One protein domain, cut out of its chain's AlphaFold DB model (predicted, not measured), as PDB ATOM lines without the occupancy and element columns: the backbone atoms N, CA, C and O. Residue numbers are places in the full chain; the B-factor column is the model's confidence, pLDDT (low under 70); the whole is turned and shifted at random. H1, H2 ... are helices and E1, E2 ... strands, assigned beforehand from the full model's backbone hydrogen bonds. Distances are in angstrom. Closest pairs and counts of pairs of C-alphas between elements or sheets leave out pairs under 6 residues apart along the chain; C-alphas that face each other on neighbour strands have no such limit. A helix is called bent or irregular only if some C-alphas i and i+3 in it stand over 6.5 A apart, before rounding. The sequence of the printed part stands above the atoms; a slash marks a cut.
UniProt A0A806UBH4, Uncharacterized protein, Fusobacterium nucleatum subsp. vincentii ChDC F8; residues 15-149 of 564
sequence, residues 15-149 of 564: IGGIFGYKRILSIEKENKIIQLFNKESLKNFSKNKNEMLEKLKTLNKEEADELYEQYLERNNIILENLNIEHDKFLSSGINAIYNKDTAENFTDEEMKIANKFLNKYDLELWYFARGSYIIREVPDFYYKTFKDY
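AT A GLANCE: This is residues 15 to 149 of the 564 residues of an uncharacterized protein of Fusobacterium nucleatum subsp. vincentii ChDC F8 (UniProt A0A806UBH4). A long helical hairpin, H2 and H3, runs along the longest axis, with a small two-stranded hairpin, E1 and E2, packed by E2 on the later part of H3, and H5 packed on E1. From this body residues 15 to 28 of H1 stick out as an arm, while the short H4 follows H3 after a tight link, beyond the kink of H3 near residue 86. The printed part has 135 residues with six named helices and two named strands, in the order H1 H2 H3 H4 H5 E1 E2 H6; the sheet, E1 - E2, is antiparallel and the class is mostly helix. The whole is loose, with a radius of gyration of the C-alphas of 18.1 A, and elongated, spanning 60 by 35 by 22 A.

IN THESE COORDINATES: Find C-alpha 15 at (124.743, 151.542, 147.854); from there H1, residues 15 to 34, runs 28.6 A. H2, residues 39 to 56, covers 25.9 A. Look next at C-alpha 61, at (160.710, 188.722, 178.696), where H3 begins; it ends at residue 92, 43.4 A away. H3 is irregular, with C-alphas 85 and 88 8.0 A apart, and has a kink of 69 degrees near residue 86. H4 is residues 95 to 98, and H5, residues 108 to 121, measures 20.4 A. E1 is residues 123 to 129, E2 residues 132 to 137. H6, residues 141 to 146, ends at C-alpha 146, (155.434, 183.543, 172.346).

HOW THE PARTS SIT: Begin with H1, which touches H5 with residues 30 to 34 alone, at a steep tilt of 57 degrees; the closest C-alphas, of Glu 30 and Ile 113, are 6.3 A apart. H2 and H3 touch as a helical hairpin, at a shallow tilt of 7 degrees, opposite ways, closest at the C-alphas of Leu 56 and Ala 64, 6.1 A. H3 and H4 only just touch, only at the corner, with 3 pairs of C-alphas within 8 A; the closest are those of Phe 89 and Ile 97, 6.7 A. H5 touches H2 with residue 121 alone, its C-alpha 6.0 A from that of Ser 46. The closest C-alphas of H5 and E1, of Asn 115 and Glu 124, are 5.2 A apart. In the hairpin of E1 and E2, find N 126 and O 134 within hydrogen-bond range at 2.8 A. The closest C-alphas of E2 and H3, of Ser 132 and Ser 91, are 4.4 A apart. H6 is close to but not clearly touching H3, at 7.6 A between the C-alphas of Phe 146 and Tyr 68. Every O i to N i+4 pair is within range in H1, H2 and H6, against 25 of 28 in H3 and 8 of 10 in H5; H4 is too short for one.

THE WHOLE: Look to the C-alphas of Ile 15 and Glu 62 for the two farthest apart, 62.4 A. The printed part has no cut, and no link is long. Confidence is low, under 70, at residues 15 to 17, 19 to 20 and 93 to 105.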
ATOM      1  N   ILE A  15     124.438 150.280 147.161       66.12
ATOM      2  CA  ILE A  15     124.743 151.542 147.854       66.12
ATOM      3  C   ILE A  15     125.961 151.363 148.771       66.12
ATOM      4  O   ILE A  15     126.872 152.186 148.729       66.12
ATOM      5  N   GLY A  16     126.024 150.273 149.542       65.94
ATOM      6  CA  GLY A  16     127.163 149.946 150.404       65.94
ATOM      7  C   GLY A  16     128.465 149.728 149.625       65.94
ATOM      8  O   GLY A  16     129.513 150.224 150.036       65.94
ATOM      9  N   GLY A  17     128.400 149.064 148.467       67.62
ATOM     10  CA  GLY A  17     129.536 148.874 147.561       67.62
ATOM     11  C   GLY A  17     130.036 150.182 146.943       67.62
ATOM     12  O   GLY A  17     131.239 150.437 146.946       67.62
ATOM     13  N   ILE A  18     129.128 151.055 146.490       71.94
ATOM     14  CA  ILE A  18     129.467 152.392 145.973       71.94
ATOM     15  C   ILE A  18     130.105 153.250 147.073       71.94
ATOM     16  O   ILE A  18     131.099 153.932 146.826       71.94
ATOM     17  N   PHE A  19     129.566 153.205 148.295       66.81
ATOM     18  CA  PHE A  19     130.102 153.956 149.432       66.81
ATOM     19  C   PHE A  19     131.491 153.447 149.846       66.81
ATOM     20  O   PHE A  19     132.397 154.244 150.094       66.81
ATOM     21  N   GLY A  20     131.688 152.124 149.851       69.62
ATOM     22  CA  GLY A  20     132.987 151.492 150.082       69.62
ATOM     23  C   GLY A  20     134.023 151.872 149.021       69.62
ATOM     24  O   GLY A  20     135.135 152.263 149.369       69.62
ATOM     25  N   TYR A  21     133.645 151.844 147.739       73.44
ATOM     26  CA  TYR A  21     134.518 152.239 146.631       73.44
ATOM     27  C   TYR A  21     134.920 153.718 146.707       73.44
ATOM     28  O   TYR A  21     136.108 154.030 146.645       73.44
ATOM     29  N   LYS A  22     133.962 154.630 146.936       74.50
ATOM     30  CA  LYS A  22     134.249 156.065 147.126       74.50
ATOM     31  C   LYS A  22     135.212 156.313 148.288       74.50
ATOM     32  O   LYS A  22     136.114 157.138 148.168       74.50
ATOM     33  N   ARG A  23     135.053 155.582 149.397       76.56
ATOM     34  CA  ARG A  23     135.949 155.676 150.556       76.56
ATOM     35  C   ARG A  23     137.371 155.209 150.228       76.56
ATOM     36  O   ARG A  23     138.316 155.866 150.646       76.56
ATOM     37  N   ILE A  24     137.530 154.109 149.492       81.31
ATOM     38  CA  ILE A  24     138.853 153.620 149.061       81.31
ATOM     39  C   ILE A  24     139.528 154.647 148.146       81.31
ATOM     40  O   ILE A  24     140.684 154.990 148.377       81.31
ATOM     41  N   LEU A  25     138.790 155.185 147.171       79.12
ATOM     42  CA  LEU A  25     139.303 156.185 146.233       79.12
ATOM     43  C   LEU A  25     139.769 157.465 146.953       79.12
ATOM     44  O   LEU A  25     140.830 158.003 146.650       79.12
ATOM     45  N   SER A  26     139.002 157.917 147.952       79.88
ATOM     46  CA  SER A  26     139.347 159.067 148.797       79.88
ATOM     47  C   SER A  26     140.622 158.829 149.619       79.88
ATOM     48  O   SER A  26     141.492 159.695 149.652       79.88
ATOM     49  N   ILE A  27     140.783 157.639 150.214       84.50
ATOM     50  CA  ILE A  27     142.000 157.264 150.957       84.50
ATOM     51  C   ILE A  27     143.220 157.207 150.029       84.50
ATOM     52  O   ILE A  27     144.311 157.631 150.408       84.50
ATOM     53  N   GLU A  28     143.061 156.686 148.811       85.75
ATOM     54  CA  GLU A  28     144.147 156.634 147.830       85.75
ATOM     55  C   GLU A  28     144.592 158.041 147.404       85.75
ATOM     56  O   GLU A  28     145.793 158.313 147.354       85.75
ATOM     57  N   LYS A  29     143.635 158.948 147.169       83.62
ATOM     58  CA  LYS A  29     143.906 160.362 146.876       83.62
ATOM     59  C   LYS A  29     144.613 161.053 148.047       83.62
ATOM     60  O   LYS A  29     145.636 161.696 147.829       83.62
ATOM     61  N   GLU A  30     144.141 160.858 149.283       88.62
ATOM     62  CA  GLU A  30     144.786 161.398 150.493       88.62
ATOM     63  C   GLU A  30     146.241 160.921 150.616       88.62
ATOM     64  O   GLU A  30     147.148 161.727 150.818       88.62
ATOM     65  N   ASN A  31     146.492 159.627 150.400       88.62
ATOM     66  CA  ASN A  31     147.842 159.067 150.454       88.62
ATOM     67  C   ASN A  31     148.769 159.621 149.364       88.62
ATOM     68  O   ASN A  31     149.931 159.893 149.661       88.62
ATOM     69  N   LYS A  32     148.276 159.794 148.130       87.81
ATOM     70  CA  LYS A  32     149.057 160.365 147.020       87.81
ATOM     71  C   LYS A  32     149.526 161.781 147.338       87.81
ATOM     72  O   LYS A  32     150.707 162.068 147.207       87.81
ATOM     73  N   ILE A  33     148.625 162.627 147.836       87.56
ATOM     74  CA  ILE A  33     148.936 164.020 148.187       87.56
ATOM     75  C   ILE A  33     149.938 164.079 149.341       87.56
ATOM     76  O   ILE A  33     150.938 164.782 149.263       87.56
ATOM     77  N   ILE A  34     149.722 163.292 150.399       90.25
ATOM     78  CA  ILE A  34     150.613 163.273 151.570       90.25
ATOM     79  C   ILE A  34     152.030 162.796 151.210       90.25
ATOM     80  O   ILE A  34     152.995 163.212 151.848       90.25
ATOM     81  N   GLN A  35     152.178 161.914 150.217       90.19
ATOM     82  CA  GLN A  35     153.486 161.426 149.766       90.19
ATOM     83  C   GLN A  35     154.334 162.492 149.060       90.19
ATOM     84  O   GLN A  35     155.541 162.295 148.957       90.19
ATOM     85  N   LEU A  36     153.736 163.603 148.616       88.56
ATOM     86  CA  LEU A  36     154.460 164.707 147.978       88.56
ATOM     87  C   LEU A  36     155.275 165.543 148.968       88.56
ATOM     88  O   LEU A  36     156.171 166.265 148.549       88.56
ATOM     89  N   PHE A  37     154.979 165.437 150.264       91.50
ATOM     90  CA  PHE A  37     155.672 166.183 151.304       91.50
ATOM     91  C   PHE A  37     156.816 165.371 151.918       91.50
ATOM     92  O   PHE A  37     156.613 164.250 152.407       91.50
ATOM     93  N   ASN A  38     158.003 165.970 152.004       93.38
ATOM     94  CA  ASN A  38     159.117 165.412 152.750       93.38
ATOM     95  C   ASN A  38     158.822 165.448 154.259       93.38
ATOM     96  O   ASN A  38     158.894 166.470 154.942       93.38
ATOM     97  N   LYS A  39     158.520 164.268 154.805       93.88
ATOM     98  CA  LYS A  39     158.200 164.085 156.226       93.88
ATOM     99  C   LYS A  39     159.386 164.335 157.156       93.88
ATOM    100  O   LYS A  39     159.155 164.601 158.332       93.88
ATOM    101  N   GLU A  40     160.618 164.171 156.690       94.44
ATOM    102  CA  GLU A  40     161.824 164.456 157.469       94.44
ATOM    103  C   GLU A  40     162.008 165.966 157.634       94.44
ATOM    104  O   GLU A  40     162.113 166.429 158.768       94.44
ATOM    105  N   SER A  41     161.903 166.738 156.550       94.44
ATOM    106  CA  SER A  41     161.947 168.206 156.580       94.44
ATOM    107  C   SER A  41     160.845 168.793 157.472       94.44
ATOM    108  O   SER A  41     161.122 169.614 158.345       94.44
ATOM    109  N   LEU A  42     159.611 168.283 157.365       96.06
ATOM    110  CA  LEU A  42     158.500 168.687 158.243       96.06
ATOM    111  C   LEU A  42     158.750 168.341 159.723       96.06
ATOM    112  O   LEU A  42     158.445 169.130 160.617       96.06
ATOM    113  N   LYS A  43     159.337 167.172 160.016       95.19
ATOM    114  CA  LYS A  43     159.728 166.812 161.391       95.19
ATOM    115  C   LYS A  43     160.848 167.707 161.916       95.19
ATOM    116  O   LYS A  43     160.828 168.043 163.100       95.19
ATOM    117  N   ASN A  44     161.798 168.094 161.067       93.19
ATOM    118  CA  ASN A  44     162.873 169.014 161.427       93.19
ATOM    119  C   ASN A  44     162.321 170.400 161.785       93.19
ATOM    120  O   ASN A  44     162.744 170.963 162.794       93.19
ATOM    121  N   PHE A  45     161.313 170.894 161.057       95.25
ATOM    122  CA  PHE A  45     160.583 172.113 161.419       95.25
ATOM    123  C   PHE A  45     159.957 172.013 162.824       95.25
ATOM    124  O   PHE A  45     160.215 172.851 163.689       95.25
ATOM    125  N   SER A  46     159.211 170.938 163.118       95.06
ATOM    126  CA  SER A  46     158.639 170.743 164.463       95.06
ATOM    127  C   SER A  46     159.697 170.582 165.556       95.06
ATOM    128  O   SER A  46     159.497 171.038 166.681       95.06
ATOM    129  N   LYS A  47     160.832 169.943 165.251       93.94
ATOM    130  CA  LYS A  47     161.954 169.819 166.188       93.94
ATOM    131  C   LYS A  47     162.542 171.192 166.524       93.94
ATOM    132  O   LYS A  47     162.736 171.469 167.703       93.94
ATOM    133  N   ASN A  48     162.751 172.048 165.521       93.31
ATOM    134  CA  ASN A  48     163.223 173.422 165.711       93.31
ATOM    135  C   ASN A  48     162.309 174.207 166.666       93.31
ATOM    136  O   ASN A  48     162.787 174.806 167.630       93.31
ATOM    137  N   LYS A  49     160.987 174.124 166.463       94.62
ATOM    138  CA  LYS A  49     159.996 174.726 167.365       94.62
ATOM    139  C   LYS A  49     160.114 174.204 168.801       94.62
ATOM    140  O   LYS A  49     160.108 174.995 169.740       94.62
ATOM    141  N   ASN A  50     160.215 172.887 168.985       94.00
ATOM    142  CA  ASN A  50     160.301 172.280 170.318       94.00
ATOM    143  C   ASN A  50     161.585 172.680 171.061       94.00
ATOM    144  O   ASN A  50     161.535 172.949 172.256       94.00
ATOM    145  N   GLU A  51     162.723 172.754 170.365       93.19
ATOM    146  CA  GLU A  51     163.987 173.229 170.948       93.19
ATOM    147  C   GLU A  51     163.882 174.678 171.438       93.19
ATOM    148  O   GLU A  51     164.373 175.003 172.518       93.19
ATOM    149  N   MET A  52     163.223 175.545 170.667       94.25
ATOM    150  CA  MET A  52     162.974 176.932 171.060       94.25
ATOM    151  C   MET A  52     161.998 177.029 172.245       94.25
ATOM    152  O   MET A  52     162.273 177.773 173.184       94.25
ATOM    153  N   LEU A  53     160.926 176.227 172.265       95.12
ATOM    154  CA  LEU A  53     159.969 176.187 173.380       95.12
ATOM    155  C   LEU A  53     160.625 175.812 174.714       95.12
ATOM    156  O   LEU A  53     160.233 176.340 175.751       95.12
ATOM    157  N   GLU A  54     161.610 174.909 174.714       94.88
ATOM    158  CA  GLU A  54     162.350 174.585 175.940       94.88
ATOM    159  C   GLU A  54     163.223 175.751 176.418       94.88
ATOM    160  O   GLU A  54     163.295 175.986 177.621       94.88
ATOM    161  N   LYS A  55     163.831 176.513 175.498       95.19
ATOM    162  CA  LYS A  55     164.606 177.713 175.851       95.19
ATOM    163  C   LYS A  55     163.716 178.809 176.439       95.19
ATOM    164  O   LYS A  55     164.067 179.366 177.472       95.19
ATOM    165  N   LEU A  56     162.551 179.072 175.838       95.81
ATOM    166  CA  LEU A  56     161.625 180.122 176.293       95.81
ATOM    167  C   LEU A  56     161.235 180.001 177.772       95.81
ATOM    168  O   LEU A  56     161.081 181.011 178.447       95.81
ATOM    169  N   LYS A  57     161.110 178.778 178.301       94.31
ATOM    170  CA  LYS A  57     160.683 178.536 179.693       94.31
ATOM    171  C   LYS A  57     161.639 179.093 180.750       94.31
ATOM    172  O   LYS A  57     161.237 179.199 181.907       94.31
ATOM    173  N   THR A  58     162.894 179.361 180.394       95.12
ATOM    174  CA  THR A  58     163.934 179.796 181.340       95.12
ATOM    175  C   THR A  58     164.346 181.256 181.177       95.12
ATOM    176  O   THR A  58     165.133 181.729 181.990       95.12
ATOM    177  N   LEU A  59     163.862 181.937 180.137       97.06
ATOM    178  CA  LEU A  59     164.245 183.310 179.806       97.06
ATOM    179  C   LEU A  59     163.343 184.331 180.504       97.06
ATOM    180  O   LEU A  59     162.184 184.041 180.819       97.06
ATOM    181  N   ASN A  60     163.873 185.532 180.728       97.00
ATOM    182  CA  ASN A  60     163.038 186.701 181.010       97.00
ATOM    183  C   ASN A  60     162.365 187.220 179.719       97.00
ATOM    184  O   ASN A  60     162.581 186.670 178.637       97.00
ATOM    185  N   LYS A  61     161.508 188.243 179.833       96.88
ATOM    186  CA  LYS A  61     160.710 188.722 178.696       96.88
ATOM    187  C   LYS A  61     161.577 189.345 177.602       96.88
ATOM    188  O   LYS A  61     161.391 189.034 176.434       96.88
ATOM    189  N   GLU A  62     162.549 190.158 177.986       93.50
ATOM    190  CA  GLU A  62     163.450 190.850 177.069       93.50
ATOM    191  C   GLU A  62     164.370 189.861 176.327       93.50
ATOM    192  O   GLU A  62     164.572 189.967 175.120       93.50
ATOM    193  N   GLU A  63     164.874 188.839 177.025       96.38
ATOM    194  CA  GLU A  63     165.618 187.725 176.424       96.38
ATOM    195  C   GLU A  63     164.733 186.879 175.488       96.38
ATOM    196  O   GLU A  63     165.212 186.336 174.488       96.38
ATOM    197  N   ALA A  64     163.442 186.732 175.804       97.88
ATOM    198  CA  ALA A  64     162.491 186.017 174.957       97.88
ATOM    199  C   ALA A  64     162.188 186.773 173.653       97.88
ATOM    200  O   ALA A  64     162.014 186.121 172.620       97.88
ATOM    201  N   ASP A  65     162.176 188.108 173.679       96.69
ATOM    202  CA  ASP A  65     162.058 188.947 172.478       96.69
ATOM    203  C   ASP A  65     163.259 188.736 171.543       96.69
ATOM    204  O   ASP A  65     163.095 188.489 170.348       96.69
ATOM    205  N   GLU A  66     164.479 188.727 172.091       94.94
ATOM    206  CA  GLU A  66     165.698 188.453 171.316       94.94
ATOM    207  C   GLU A  66     165.700 187.036 170.728       94.94
ATOM    208  O   GLU A  66     166.087 186.827 169.573       94.94
ATOM    209  N   LEU A  67     165.227 186.051 171.499       96.81
ATOM    210  CA  LEU A  67     165.066 184.689 171.001       96.81
ATOM    211  C   LEU A  67     164.022 184.617 169.878       96.81
ATOM    212  O   LEU A  67     164.203 183.823 168.954       96.81
ATOM    213  N   TYR A  68     162.945 185.405 169.944       97.00
ATOM    214  CA  TYR A  68     161.949 185.473 168.878       97.00
ATOM    215  C   TYR A  68     162.567 185.951 167.560       97.00
ATOM    216  O   TYR A  68     162.370 185.275 166.550       97.00
ATOM    217  N   GLU A  69     163.348 187.035 167.563       93.69
ATOM    218  CA  GLU A  69     163.960 187.569 166.334       93.69
ATOM    219  C   GLU A  69     164.947 186.564 165.718       93.69
ATOM    220  O   GLU A  69     164.849 186.220 164.538       93.69
ATOM    221  N   GLN A  70     165.826 185.975 166.537       92.88
ATOM    222  CA  GLN A  70     166.760 184.933 166.080       92.88
ATOM    223  C   GLN A  70     166.025 183.697 165.546       92.88
ATOM    224  O   GLN A  70     166.443 183.053 164.577       92.88
ATOM    225  N   TYR A  71     164.932 183.315 166.210       95.69
ATOM    226  CA  TYR A  71     164.128 182.184 165.784       95.69
ATOM    227  C   TYR A  71     163.400 182.488 164.474       95.69
ATOM    228  O   TYR A  71     163.346 181.601 163.628       95.69
ATOM    229  N   LEU A  72     162.875 183.701 164.283       93.44
ATOM    230  CA  LEU A  72     162.227 184.136 163.045       93.44
ATOM    231  C   LEU A  72     163.172 183.977 161.846       93.44
ATOM    232  O   LEU A  72     162.800 183.312 160.880       93.44
ATOM    233  N   GLU A  73     164.407 184.475 161.936       90.56
ATOM    234  CA  GLU A  73     165.418 184.321 160.877       90.56
ATOM    235  C   GLU A  73     165.718 182.851 160.568       90.56
ATOM    236  O   GLU A  73     165.653 182.411 159.415       90.56
ATOM    237  N   ARG A  74     165.991 182.046 161.603       89.44
ATOM    238  CA  ARG A  74     166.265 180.614 161.427       89.44
ATOM    239  C   ARG A  74     165.068 179.875 160.829       89.44
ATOM    240  O   ARG A  74     165.251 178.966 160.018       89.44
ATOM    241  N   ASN A  75     163.853 180.225 161.246       94.06
ATOM    242  CA  ASN A  75     162.630 179.589 160.769       94.06
ATOM    243  C   ASN A  75     162.366 179.933 159.299       94.06
ATOM    244  O   ASN A  75     162.019 179.032 158.539       94.06
ATOM    245  N   ASN A  76     162.630 181.178 158.885       90.81
ATOM    246  CA  ASN A  76     162.548 181.601 157.486       90.81
ATOM    247  C   ASN A  76     163.471 180.761 156.590       90.81
ATOM    248  O   ASN A  76     163.021 180.267 155.561       90.81
ATOM    249  N   ILE A  77     164.710 180.490 157.017       91.81
ATOM    250  CA  ILE A  77     165.643 179.620 156.273       91.81
ATOM    251  C   ILE A  77     165.101 178.187 156.156       91.81
ATOM    252  O   ILE A  77     165.228 177.535 155.117       91.81
ATOM    253  N   ILE A  78     164.497 177.651 157.222       93.06
ATOM    254  CA  ILE A  78     163.901 176.307 157.188       93.06
ATOM    255  C   ILE A  78     162.717 176.274 156.217       93.06
ATOM    256  O   ILE A  78     162.597 175.321 155.445       93.06
ATOM    257  N   LEU A  79     161.863 177.298 156.234       94.50
ATOM    258  CA  LEU A  79     160.732 177.408 155.320       94.50
ATOM    259  C   LEU A  79     161.160 177.612 153.874       94.50
ATOM    260  O   LEU A  79     160.559 177.012 152.991       94.50
ATOM    261  N   GLU A  80     162.191 178.407 153.609       92.31
ATOM    262  CA  GLU A  80     162.739 178.585 152.267       92.31
ATOM    263  C   GLU A  80     163.211 177.242 151.699       92.31
ATOM    264  O   GLU A  80     162.770 176.833 150.627       92.31
ATOM    265  N   ASN A  81     164.007 176.491 152.465       93.19
ATOM    266  CA  ASN A  81     164.442 175.150 152.072       93.19
ATOM    267  C   ASN A  81     163.257 174.200 151.852       93.19
ATOM    268  O   ASN A  81     163.257 173.421 150.899       93.19
ATOM    269  N   LEU A  82     162.236 174.282 152.712       94.00
ATOM    270  CA  LEU A  82     161.016 173.499 152.560       94.00
ATOM    271  C   LEU A  82     160.281 173.876 151.269       94.00
ATOM    272  O   LEU A  82     159.815 172.988 150.569       94.00
ATOM    273  N   ASN A  83     160.192 175.155 150.915       92.25
ATOM    274  CA  ASN A  83     159.562 175.590 149.670       92.25
ATOM    275  C   ASN A  83     160.368 175.162 148.438       92.25
ATOM    276  O   ASN A  83     159.782 174.615 147.510       92.25
ATOM    277  N   ILE A  84     161.696 175.308 148.454       91.31
ATOM    278  CA  ILE A  84     162.589 174.882 147.361       91.31
ATOM    279  C   ILE A  84     162.470 173.378 147.105       91.31
ATOM    280  O   ILE A  84     162.342 172.938 145.964       91.31
ATOM    281  N   GLU A  85     162.478 172.575 148.168       92.12
ATOM    282  CA  GLU A  85     162.330 171.122 148.074       92.12
ATOM    283  C   GLU A  85     161.014 170.706 147.393       92.12
ATOM    284  O   GLU A  85     160.938 169.676 146.718       92.12
ATOM    285  N   HIS A  86     159.980 171.527 147.556       90.38
ATOM    286  CA  HIS A  86     158.617 171.254 147.129       90.38
ATOM    287  C   HIS A  86     158.176 172.082 145.904       90.38
ATOM    288  O   HIS A  86     157.048 171.923 145.430       90.38
ATOM    289  N   ASP A  87     159.069 172.899 145.337       85.75
ATOM    290  CA  ASP A  87     158.781 173.907 144.307       85.75
ATOM    291  C   ASP A  87     158.034 173.336 143.097       85.75
ATOM    292  O   ASP A  87     157.024 173.879 142.652       85.75
ATOM    293  N   LYS A  88     158.462 172.170 142.602       80.31
ATOM    294  CA  LYS A  88     157.855 171.544 141.420       80.31
ATOM    295  C   LYS A  88     156.360 171.270 141.596       80.31
ATOM    296  O   LYS A  88     155.602 171.387 140.636       80.31
ATOM    297  N   PHE A  89     155.934 170.857 142.790       84.44
ATOM    298  CA  PHE A  89     154.513 170.636 143.047       84.44
ATOM    299  C   PHE A  89     153.803 171.950 143.377       84.44
ATOM    300  O   PHE A  89     152.652 172.139 142.989       84.44
ATOM    301  N   LEU A  90     154.477 172.840 144.106       86.44
ATOM    302  CA  LEU A  90     153.932 174.107 144.582       86.44
ATOM    303  C   LEU A  90     153.638 175.090 143.439       86.44
ATOM    304  O   LEU A  90     152.639 175.804 143.495       86.44
ATOM    305  N   SER A  91     154.456 175.073 142.387       79.38
ATOM    306  CA  SER A  91     154.322 175.924 141.197       79.38
ATOM    307  C   SER A  91     153.359 175.380 140.136       79.38
ATOM    308  O   SER A  91     152.797 176.151 139.367       79.38
ATOM    309  N   SER A  92     153.184 174.055 140.058       71.94
ATOM    310  CA  SER A  92     152.532 173.394 138.908       71.94
ATOM    311  C   SER A  92     151.340 172.493 139.276       71.94
ATOM    312  O   SER A  92     150.732 171.881 138.393       71.94
ATOM    313  N   GLY A  93     151.016 172.381 140.569       68.12
ATOM    314  CA  GLY A  93     149.950 171.523 141.089       68.12
ATOM    315  C   GLY A  93     150.261 170.020 141.031       68.12
ATOM    316  O   GLY A  93     151.313 169.571 140.569       68.12
ATOM    317  N   ILE A  94     149.325 169.199 141.521       59.75
ATOM    318  CA  ILE A  94     149.501 167.737 141.649       59.75
ATOM    319  C   ILE A  94     149.563 167.048 140.278       59.75
ATOM    320  O   ILE A  94     150.329 166.097 140.092       59.75
ATOM    321  N   ASN A  95     148.791 167.527 139.299       60.47
ATOM    322  CA  ASN A  95     148.694 166.892 137.985       60.47
ATOM    323  C   ASN A  95     150.010 166.954 137.199       60.47
ATOM    324  O   ASN A  95     150.358 165.959 136.571       60.47
ATOM    325  N   ALA A  96     150.806 168.018 137.338       60.09
ATOM    326  CA  ALA A  96     152.116 168.134 136.686       60.09
ATOM    327  C   ALA A  96     153.157 167.100 137.174       60.09
ATOM    328  O   ALA A  96     154.157 166.836 136.499       60.09
ATOM    329  N   ILE A  97     152.944 166.486 138.344       59.91
ATOM    330  CA  ILE A  97     153.829 165.447 138.896       59.91
ATOM    331  C   ILE A  97     153.514 164.076 138.290       59.91
ATOM    332  O   ILE A  97     154.426 163.272 138.080       59.91
ATOM    333  N   TYR A  98     152.236 163.811 138.005       60.66
ATOM    334  CA  TYR A  98     151.747 162.491 137.597       60.66
ATOM    335  C   TYR A  98     151.356 162.395 136.109       60.66
ATOM    336  O   TYR A  98     151.415 161.297 135.559       60.66
ATOM    337  N   ASN A  99     151.026 163.508 135.443       58.38
ATOM    338  CA  ASN A  99     150.685 163.607 134.018       58.38
ATOM    339  C   ASN A  99     151.472 164.756 133.356       58.38
ATOM    340  O   ASN A  99     151.377 165.908 133.764       58.38
ATOM    341  N   LYS A 100     152.249 164.446 132.309       53.97
ATOM    342  CA  LYS A 100     153.194 165.394 131.681       53.97
ATOM    343  C   LYS A 100     152.554 166.513 130.844       53.97
ATOM    344  O   LYS A 100     153.257 167.465 130.529       53.97
ATOM    345  N   ASP A 101     151.265 166.417 130.517       52.09
ATOM    346  CA  ASP A 101     150.638 167.253 129.479       52.09
ATOM    347  C   ASP A 101     149.561 168.226 130.004       52.09
ATOM    348  O   ASP A 101     148.931 168.927 129.215       52.09
ATOM    349  N   THR A 102     149.348 168.309 131.323       53.59
ATOM    350  CA  THR A 102     148.361 169.221 131.938       53.59
ATOM    351  C   THR A 102     148.838 169.717 133.303       53.59
ATOM    352  O   THR A 102     148.817 168.963 134.278       53.59
ATOM    353  N   ALA A 103     149.244 170.986 133.379       53.28
ATOM    354  CA  ALA A 103     149.377 171.694 134.647       53.28
ATOM    355  C   ALA A 103     148.002 172.268 135.015       53.28
ATOM    356  O   ALA A 103     147.446 173.077 134.274       53.28
ATOM    357  N   GLU A 104     147.438 171.812 136.130       62.38
ATOM    358  CA  GLU A 104     146.216 172.361 136.718       62.38
ATOM    359  C   GLU A 104     146.520 172.756 138.163       62.38
ATOM    360  O   GLU A 104     147.232 172.036 138.869       62.38
ATOM    361  N   ASN A 105     145.968 173.891 138.597       67.38
ATOM    362  CA  ASN A 105     146.044 174.348 139.984       67.38
ATOM    363  C   ASN A 105     145.451 173.296 140.937       67.38
ATOM    364  O   ASN A 105     144.608 172.488 140.547       67.38
ATOM    365  N   PHE A 106     145.853 173.343 142.209       76.31
ATOM    366  CA  PHE A 106     145.221 172.541 143.256       76.31
ATOM    367  C   PHE A 106     143.696 172.714 143.255       76.31
ATOM    368  O   PHE A 106     143.187 173.833 143.256       76.31
ATOM    369  N   THR A 107     142.962 171.602 143.320       84.25
ATOM    370  CA  THR A 107     141.518 171.634 143.587       84.25
ATOM    371  C   THR A 107     141.247 171.927 145.067       84.25
ATOM    372  O   THR A 107     142.043 171.564 145.935       84.25
ATOM    373  N   ASP A 108     140.078 172.488 145.396       84.50
ATOM    374  CA  ASP A 108     139.663 172.739 146.789       84.50
ATOM    375  C   ASP A 108     139.765 171.499 147.692       84.50
ATOM    376  O   ASP A 108     140.054 171.594 148.887       84.50
ATOM    377  N   GLU A 109     139.486 170.313 147.143       87.31
ATOM    378  CA  GLU A 109     139.600 169.049 147.872       87.31
ATOM    379  C   GLU A 109     141.064 168.716 148.183       87.31
ATOM    380  O   GLU A 109     141.380 168.292 149.295       87.31
ATOM    381  N   GLU A 110     141.966 168.936 147.227       87.31
ATOM    382  CA  GLU A 110     143.397 168.691 147.396       87.31
ATOM    383  C   GLU A 110     144.026 169.675 148.381       87.31
ATOM    384  O   GLU A 110     144.765 169.241 149.265       87.31
ATOM    385  N   MET A 111     143.648 170.956 148.309       88.81
ATOM    386  CA  MET A 111     144.013 171.983 149.292       88.81
ATOM    387  C   MET A 111     143.603 171.569 150.708       88.81
ATOM    388  O   MET A 111     144.408 171.603 151.638       88.81
ATOM    389  N   LYS A 112     142.353 171.114 150.881       91.69
ATOM    390  CA  LYS A 112     141.841 170.655 152.183       91.69
ATOM    391  C   LYS A 112     142.622 169.460 152.718       91.69
ATOM    392  O   LYS A 112     142.896 169.406 153.916       91.69
ATOM    393  N   ILE A 113     142.983 168.506 151.860       92.12
ATOM    394  CA  ILE A 113     143.793 167.347 152.251       92.12
ATOM    395  C   ILE A 113     145.208 167.782 152.656       92.12
ATOM    396  O   ILE A 113     145.676 167.384 153.726       92.12
ATOM    397  N   ALA A 114     145.869 168.602 151.833       92.94
ATOM    398  CA  ALA A 114     147.214 169.108 152.091       92.94
ATOM    399  C   ALA A 114     147.268 169.896 153.407       92.94
ATOM    400  O   ALA A 114     148.058 169.558 154.288       92.94
ATOM    401  N   ASN A 115     146.356 170.851 153.608       95.19
ATOM    402  CA  ASN A 115     146.298 171.660 154.828       95.19
ATOM    403  C   ASN A 115     145.930 170.837 156.064       95.19
ATOM    404  O   ASN A 115     146.538 171.004 157.116       95.19
ATOM    405  N   LYS A 116     145.030 169.850 155.958       95.75
ATOM    406  CA  LYS A 116     144.768 168.906 157.063       95.75
ATOM    407  C   LYS A 116     146.027 168.132 157.475       95.75
ATOM    408  O   LYS A 116     146.176 167.784 158.649       95.75
ATOM    409  N   PHE A 117     146.910 167.813 156.529       95.88
ATOM    410  CA  PHE A 117     148.179 167.151 156.817       95.88
ATOM    411  C   PHE A 117     149.221 168.117 157.400       95.88
ATOM    412  O   PHE A 117     149.765 167.818 158.465       95.88
ATOM    413  N   LEU A 118     149.455 169.264 156.755       97.00
ATOM    414  CA  LEU A 118     150.430 170.282 157.167       97.00
ATOM    415  C   LEU A 118     150.106 170.901 158.534       97.00
ATOM    416  O   LEU A 118     151.019 171.094 159.334       97.00
ATOM    417  N   ASN A 119     148.823 171.075 158.871       96.75
ATOM    418  CA  ASN A 119     148.394 171.624 160.162       96.75
ATOM    419  C   ASN A 119     148.899 170.807 161.363       96.75
ATOM    420  O   ASN A 119     149.007 171.335 162.466       96.75
ATOM    421  N   LYS A 120     149.255 169.525 161.177       96.12
ATOM    422  CA  LYS A 120     149.886 168.698 162.228       96.12
ATOM    423  C   LYS A 120     151.281 169.193 162.629       96.12
ATOM    424  O   LYS A 120     151.781 168.788 163.674       96.12
ATOM    425  N   TYR A 121     151.889 170.015 161.785       96.88
ATOM    426  CA  TYR A 121     153.207 170.617 161.945       96.88
ATOM    427  C   TYR A 121     153.113 172.135 162.174       96.88
ATOM    428  O   TYR A 121     154.142 172.795 162.175       96.88
ATOM    429  N   ASP A 122     151.901 172.678 162.372       96.81
ATOM    430  CA  ASP A 122     151.612 174.119 162.406       96.81
ATOM    431  C   ASP A 122     151.989 174.869 161.114       96.81
ATOM    432  O   ASP A 122     152.353 176.046 161.146       96.81
ATOM    433  N   LEU A 123     151.883 174.179 159.979       97.69
ATOM    434  CA  LEU A 123     152.119 174.720 158.646       97.69
ATOM    435  C   LEU A 123     150.833 174.689 157.824       97.69
ATOM    436  O   LEU A 123     149.955 173.861 158.065       97.69
ATOM    437  N   GLU A 124     150.771 175.526 156.803       96.31
ATOM    438  CA  GLU A 124     149.722 175.510 155.793       96.31
ATOM    439  C   GLU A 124     150.294 175.792 154.407       96.31
ATOM    440  O   GLU A 124     151.374 176.358 154.244       96.31
ATOM    441  N   LEU A 125     149.538 175.370 153.406       93.62
ATOM    442  CA  LEU A 125     149.733 175.705 152.017       93.62
ATOM    443  C   LEU A 125     148.929 176.971 151.720       93.62
ATOM    444  O   LEU A 125     147.715 177.029 151.948       93.62
ATOM    445  N   TRP A 126     149.637 177.980 151.237       92.06
ATOM    446  CA  TRP A 126     149.178 179.348 151.075       92.06
ATOM    447  C   TRP A 126     149.318 179.768 149.622       92.06
ATOM    448  O   TRP A 126     150.333 179.468 148.994       92.06
ATOM    449  N   TYR A 127     148.300 180.421 149.069       88.19
ATOM    450  CA  TYR A 127     148.387 180.959 147.715       88.19
ATOM    451  C   TYR A 127     149.474 182.035 147.673       88.19
ATOM    452  O   TYR A 127     149.620 182.798 148.617       88.19
ATOM    453  N   PHE A 128     150.287 182.084 146.624       81.62
ATOM    454  CA  PHE A 128     151.312 183.118 146.496       81.62
ATOM    455  C   PHE A 128     150.964 184.068 145.357       81.62
ATOM    456  O   PHE A 128     150.638 185.227 145.603       81.62
ATOM    457  N   ALA A 129     150.988 183.564 144.123       80.31
ATOM    458  CA  ALA A 129     150.612 184.300 142.921       80.31
ATOM    459  C   ALA A 129     150.465 183.339 141.734       80.31
ATOM    460  O   ALA A 129     151.123 182.296 141.690       80.31
ATOM    461  N   ARG A 130     149.655 183.713 140.737       77.12
ATOM    462  CA  ARG A 130     149.537 183.036 139.428       77.12
ATOM    463  C   ARG A 130     149.389 181.508 139.507       77.12
ATOM    464  O   ARG A 130     150.016 180.778 138.745       77.12
ATOM    465  N   GLY A 131     148.573 181.018 140.438       77.94
ATOM    466  CA  GLY A 131     148.347 179.575 140.626       77.94
ATOM    467  C   GLY A 131     149.440 178.828 141.404       77.94
ATOM    468  O   GLY A 131     149.289 177.631 141.639       77.94
ATOM    469  N   SER A 132     150.502 179.518 141.832       83.38
ATOM    470  CA  SER A 132     151.559 178.964 142.684       83.38
ATOM    471  C   SER A 132     151.227 179.114 144.164       83.38
ATOM    472  O   SER A 132     150.560 180.066 144.582       83.38
ATOM    473  N   TYR A 133     151.745 178.187 144.960       90.25
ATOM    474  CA  TYR A 133     151.549 178.133 146.402       90.25
ATOM    475  C   TYR A 133     152.885 178.083 147.141       90.25
ATOM    476  O   TYR A 133     153.910 177.745 146.562       90.25
ATOM    477  N   ILE A 134     152.865 178.374 148.434       92.38
ATOM    478  CA  ILE A 134     153.999 178.201 149.343       92.38
ATOM    479  C   ILE A 134     153.558 177.440 150.588       92.38
ATOM    480  O   ILE A 134     152.388 177.465 150.968       92.38
ATOM    481  N   ILE A 135     154.500 176.780 151.245       95.38
ATOM    482  CA  ILE A 135     154.342 176.267 152.599       95.38
ATOM    483  C   ILE A 135     154.830 177.351 153.560       95.38
ATOM    484  O   ILE A 135     155.986 177.771 153.492       95.38
ATOM    485  N   ARG A 136     153.959 177.787 154.466       95.31
ATOM    486  CA  ARG A 136     154.267 178.773 155.511       95.31
ATOM    487  C   ARG A 136     153.719 178.319 156.857       95.31
ATOM    488  O   ARG A 136     152.988 177.331 156.927       95.31
ATOM    489  N   GLU A 137     154.036 179.036 157.926       96.88
ATOM    490  CA  GLU A 137     153.381 178.805 159.209       96.88
ATOM    491  C   GLU A 137     151.914 179.233 159.180       96.88
ATOM    492  O   GLU A 137     151.540 180.201 158.516       96.88
ATOM    493  N   VAL A 138     151.081 178.540 159.960       96.94
ATOM    494  CA  VAL A 138     149.702 178.992 160.191       96.94
ATOM    495  C   VAL A 138     149.691 180.403 160.811       96.94
ATOM    496  O   VAL A 138     150.602 180.730 161.582       96.94
ATOM    497  N   PRO A 139     148.664 181.242 160.561       96.25
ATOM    498  CA  PRO A 139     148.694 182.665 160.920       96.25
ATOM    499  C   PRO A 139     148.998 182.961 162.397       96.25
ATOM    500  O   PRO A 139     149.640 183.955 162.718       96.25
ATOM    501  N   ASP A 140     148.567 182.098 163.317       96.62
ATOM    502  CA  ASP A 140     148.749 182.265 164.763       96.62
ATOM    503  C   ASP A 140     150.024 181.635 165.334       96.62
ATOM    504  O   ASP A 140     150.207 181.626 166.554       96.62
ATOM    505  N   PHE A 141     150.915 181.121 164.479       97.44
ATOM    506  CA  PHE A 141     152.078 180.336 164.883       97.44
ATOM    507  C   PHE A 141     152.955 181.032 165.925       97.44
ATOM    508  O   PHE A 141     153.269 180.442 166.960       97.44
ATOM    509  N   TYR A 142     153.347 182.278 165.668       97.62
ATOM    510  CA  TYR A 142     154.222 183.015 166.574       97.62
ATOM    511  C   TYR A 142     153.458 183.508 167.800       97.62
ATOM    512  O   TYR A 142     153.909 183.302 168.924       97.62
ATOM    513  N   TYR A 143     152.248 184.042 167.613       98.12
ATOM    514  CA  TYR A 143     151.425 184.502 168.729       98.12
ATOM    515  C   TYR A 143     151.155 183.388 169.747       98.12
ATOM    516  O   TYR A 143     151.429 183.558 170.931       98.12
ATOM    517  N   LYS A 144     150.699 182.206 169.314       96.31
ATOM    518  CA  LYS A 144     150.418 181.090 170.236       96.31
ATOM    519  C   LYS A 144     151.659 180.568 170.958       96.31
ATOM    520  O   LYS A 144     151.521 179.973 172.022       96.31
ATOM    521  N   THR A 145     152.834 180.765 170.369       96.00
ATOM    522  CA  THR A 145     154.105 180.250 170.879       96.00
ATOM    523  C   THR A 145     154.747 181.218 171.874       96.00
ATOM    524  O   THR A 145     155.251 180.774 172.900       96.00
ATOM    525  N   PHE A 146     154.677 182.526 171.611       97.88
ATOM    526  CA  PHE A 146     155.434 183.543 172.346       97.88
ATOM    527  C   PHE A 146     154.595 184.417 173.290       97.88
ATOM    528  O   PHE A 146     155.156 184.945 174.240       97.88
ATOM    529  N   LYS A 147     153.267 184.547 173.111       97.19
ATOM    530  CA  LYS A 147     152.399 185.530 173.822       97.19
ATOM    531  C   LYS A 147     152.468 185.557 175.359       97.19
ATOM    532  O   LYS A 147     151.982 186.516 175.965       97.19
ATOM    533  N   ASP A 148     152.941 184.478 175.977       97.25
ATOM    534  CA  ASP A 148     153.036 184.323 177.433       97.25
ATOM    535  C   ASP A 148     154.478 184.521 177.946       97.25
ATOM    536  O   ASP A 148     154.689 184.543 179.155       97.25
ATOM    537  N   TYR A 149     155.444 184.692 177.038       98.06
ATOM    538  CA  TYR A 149     156.879 184.791 177.323       98.06
ATOM    539  C   TYR A 149     157.487 186.143 176.949       98.06
ATOM    540  O   TYR A 149     158.467 186.523 177.565       98.06
TER     541      TYR A 149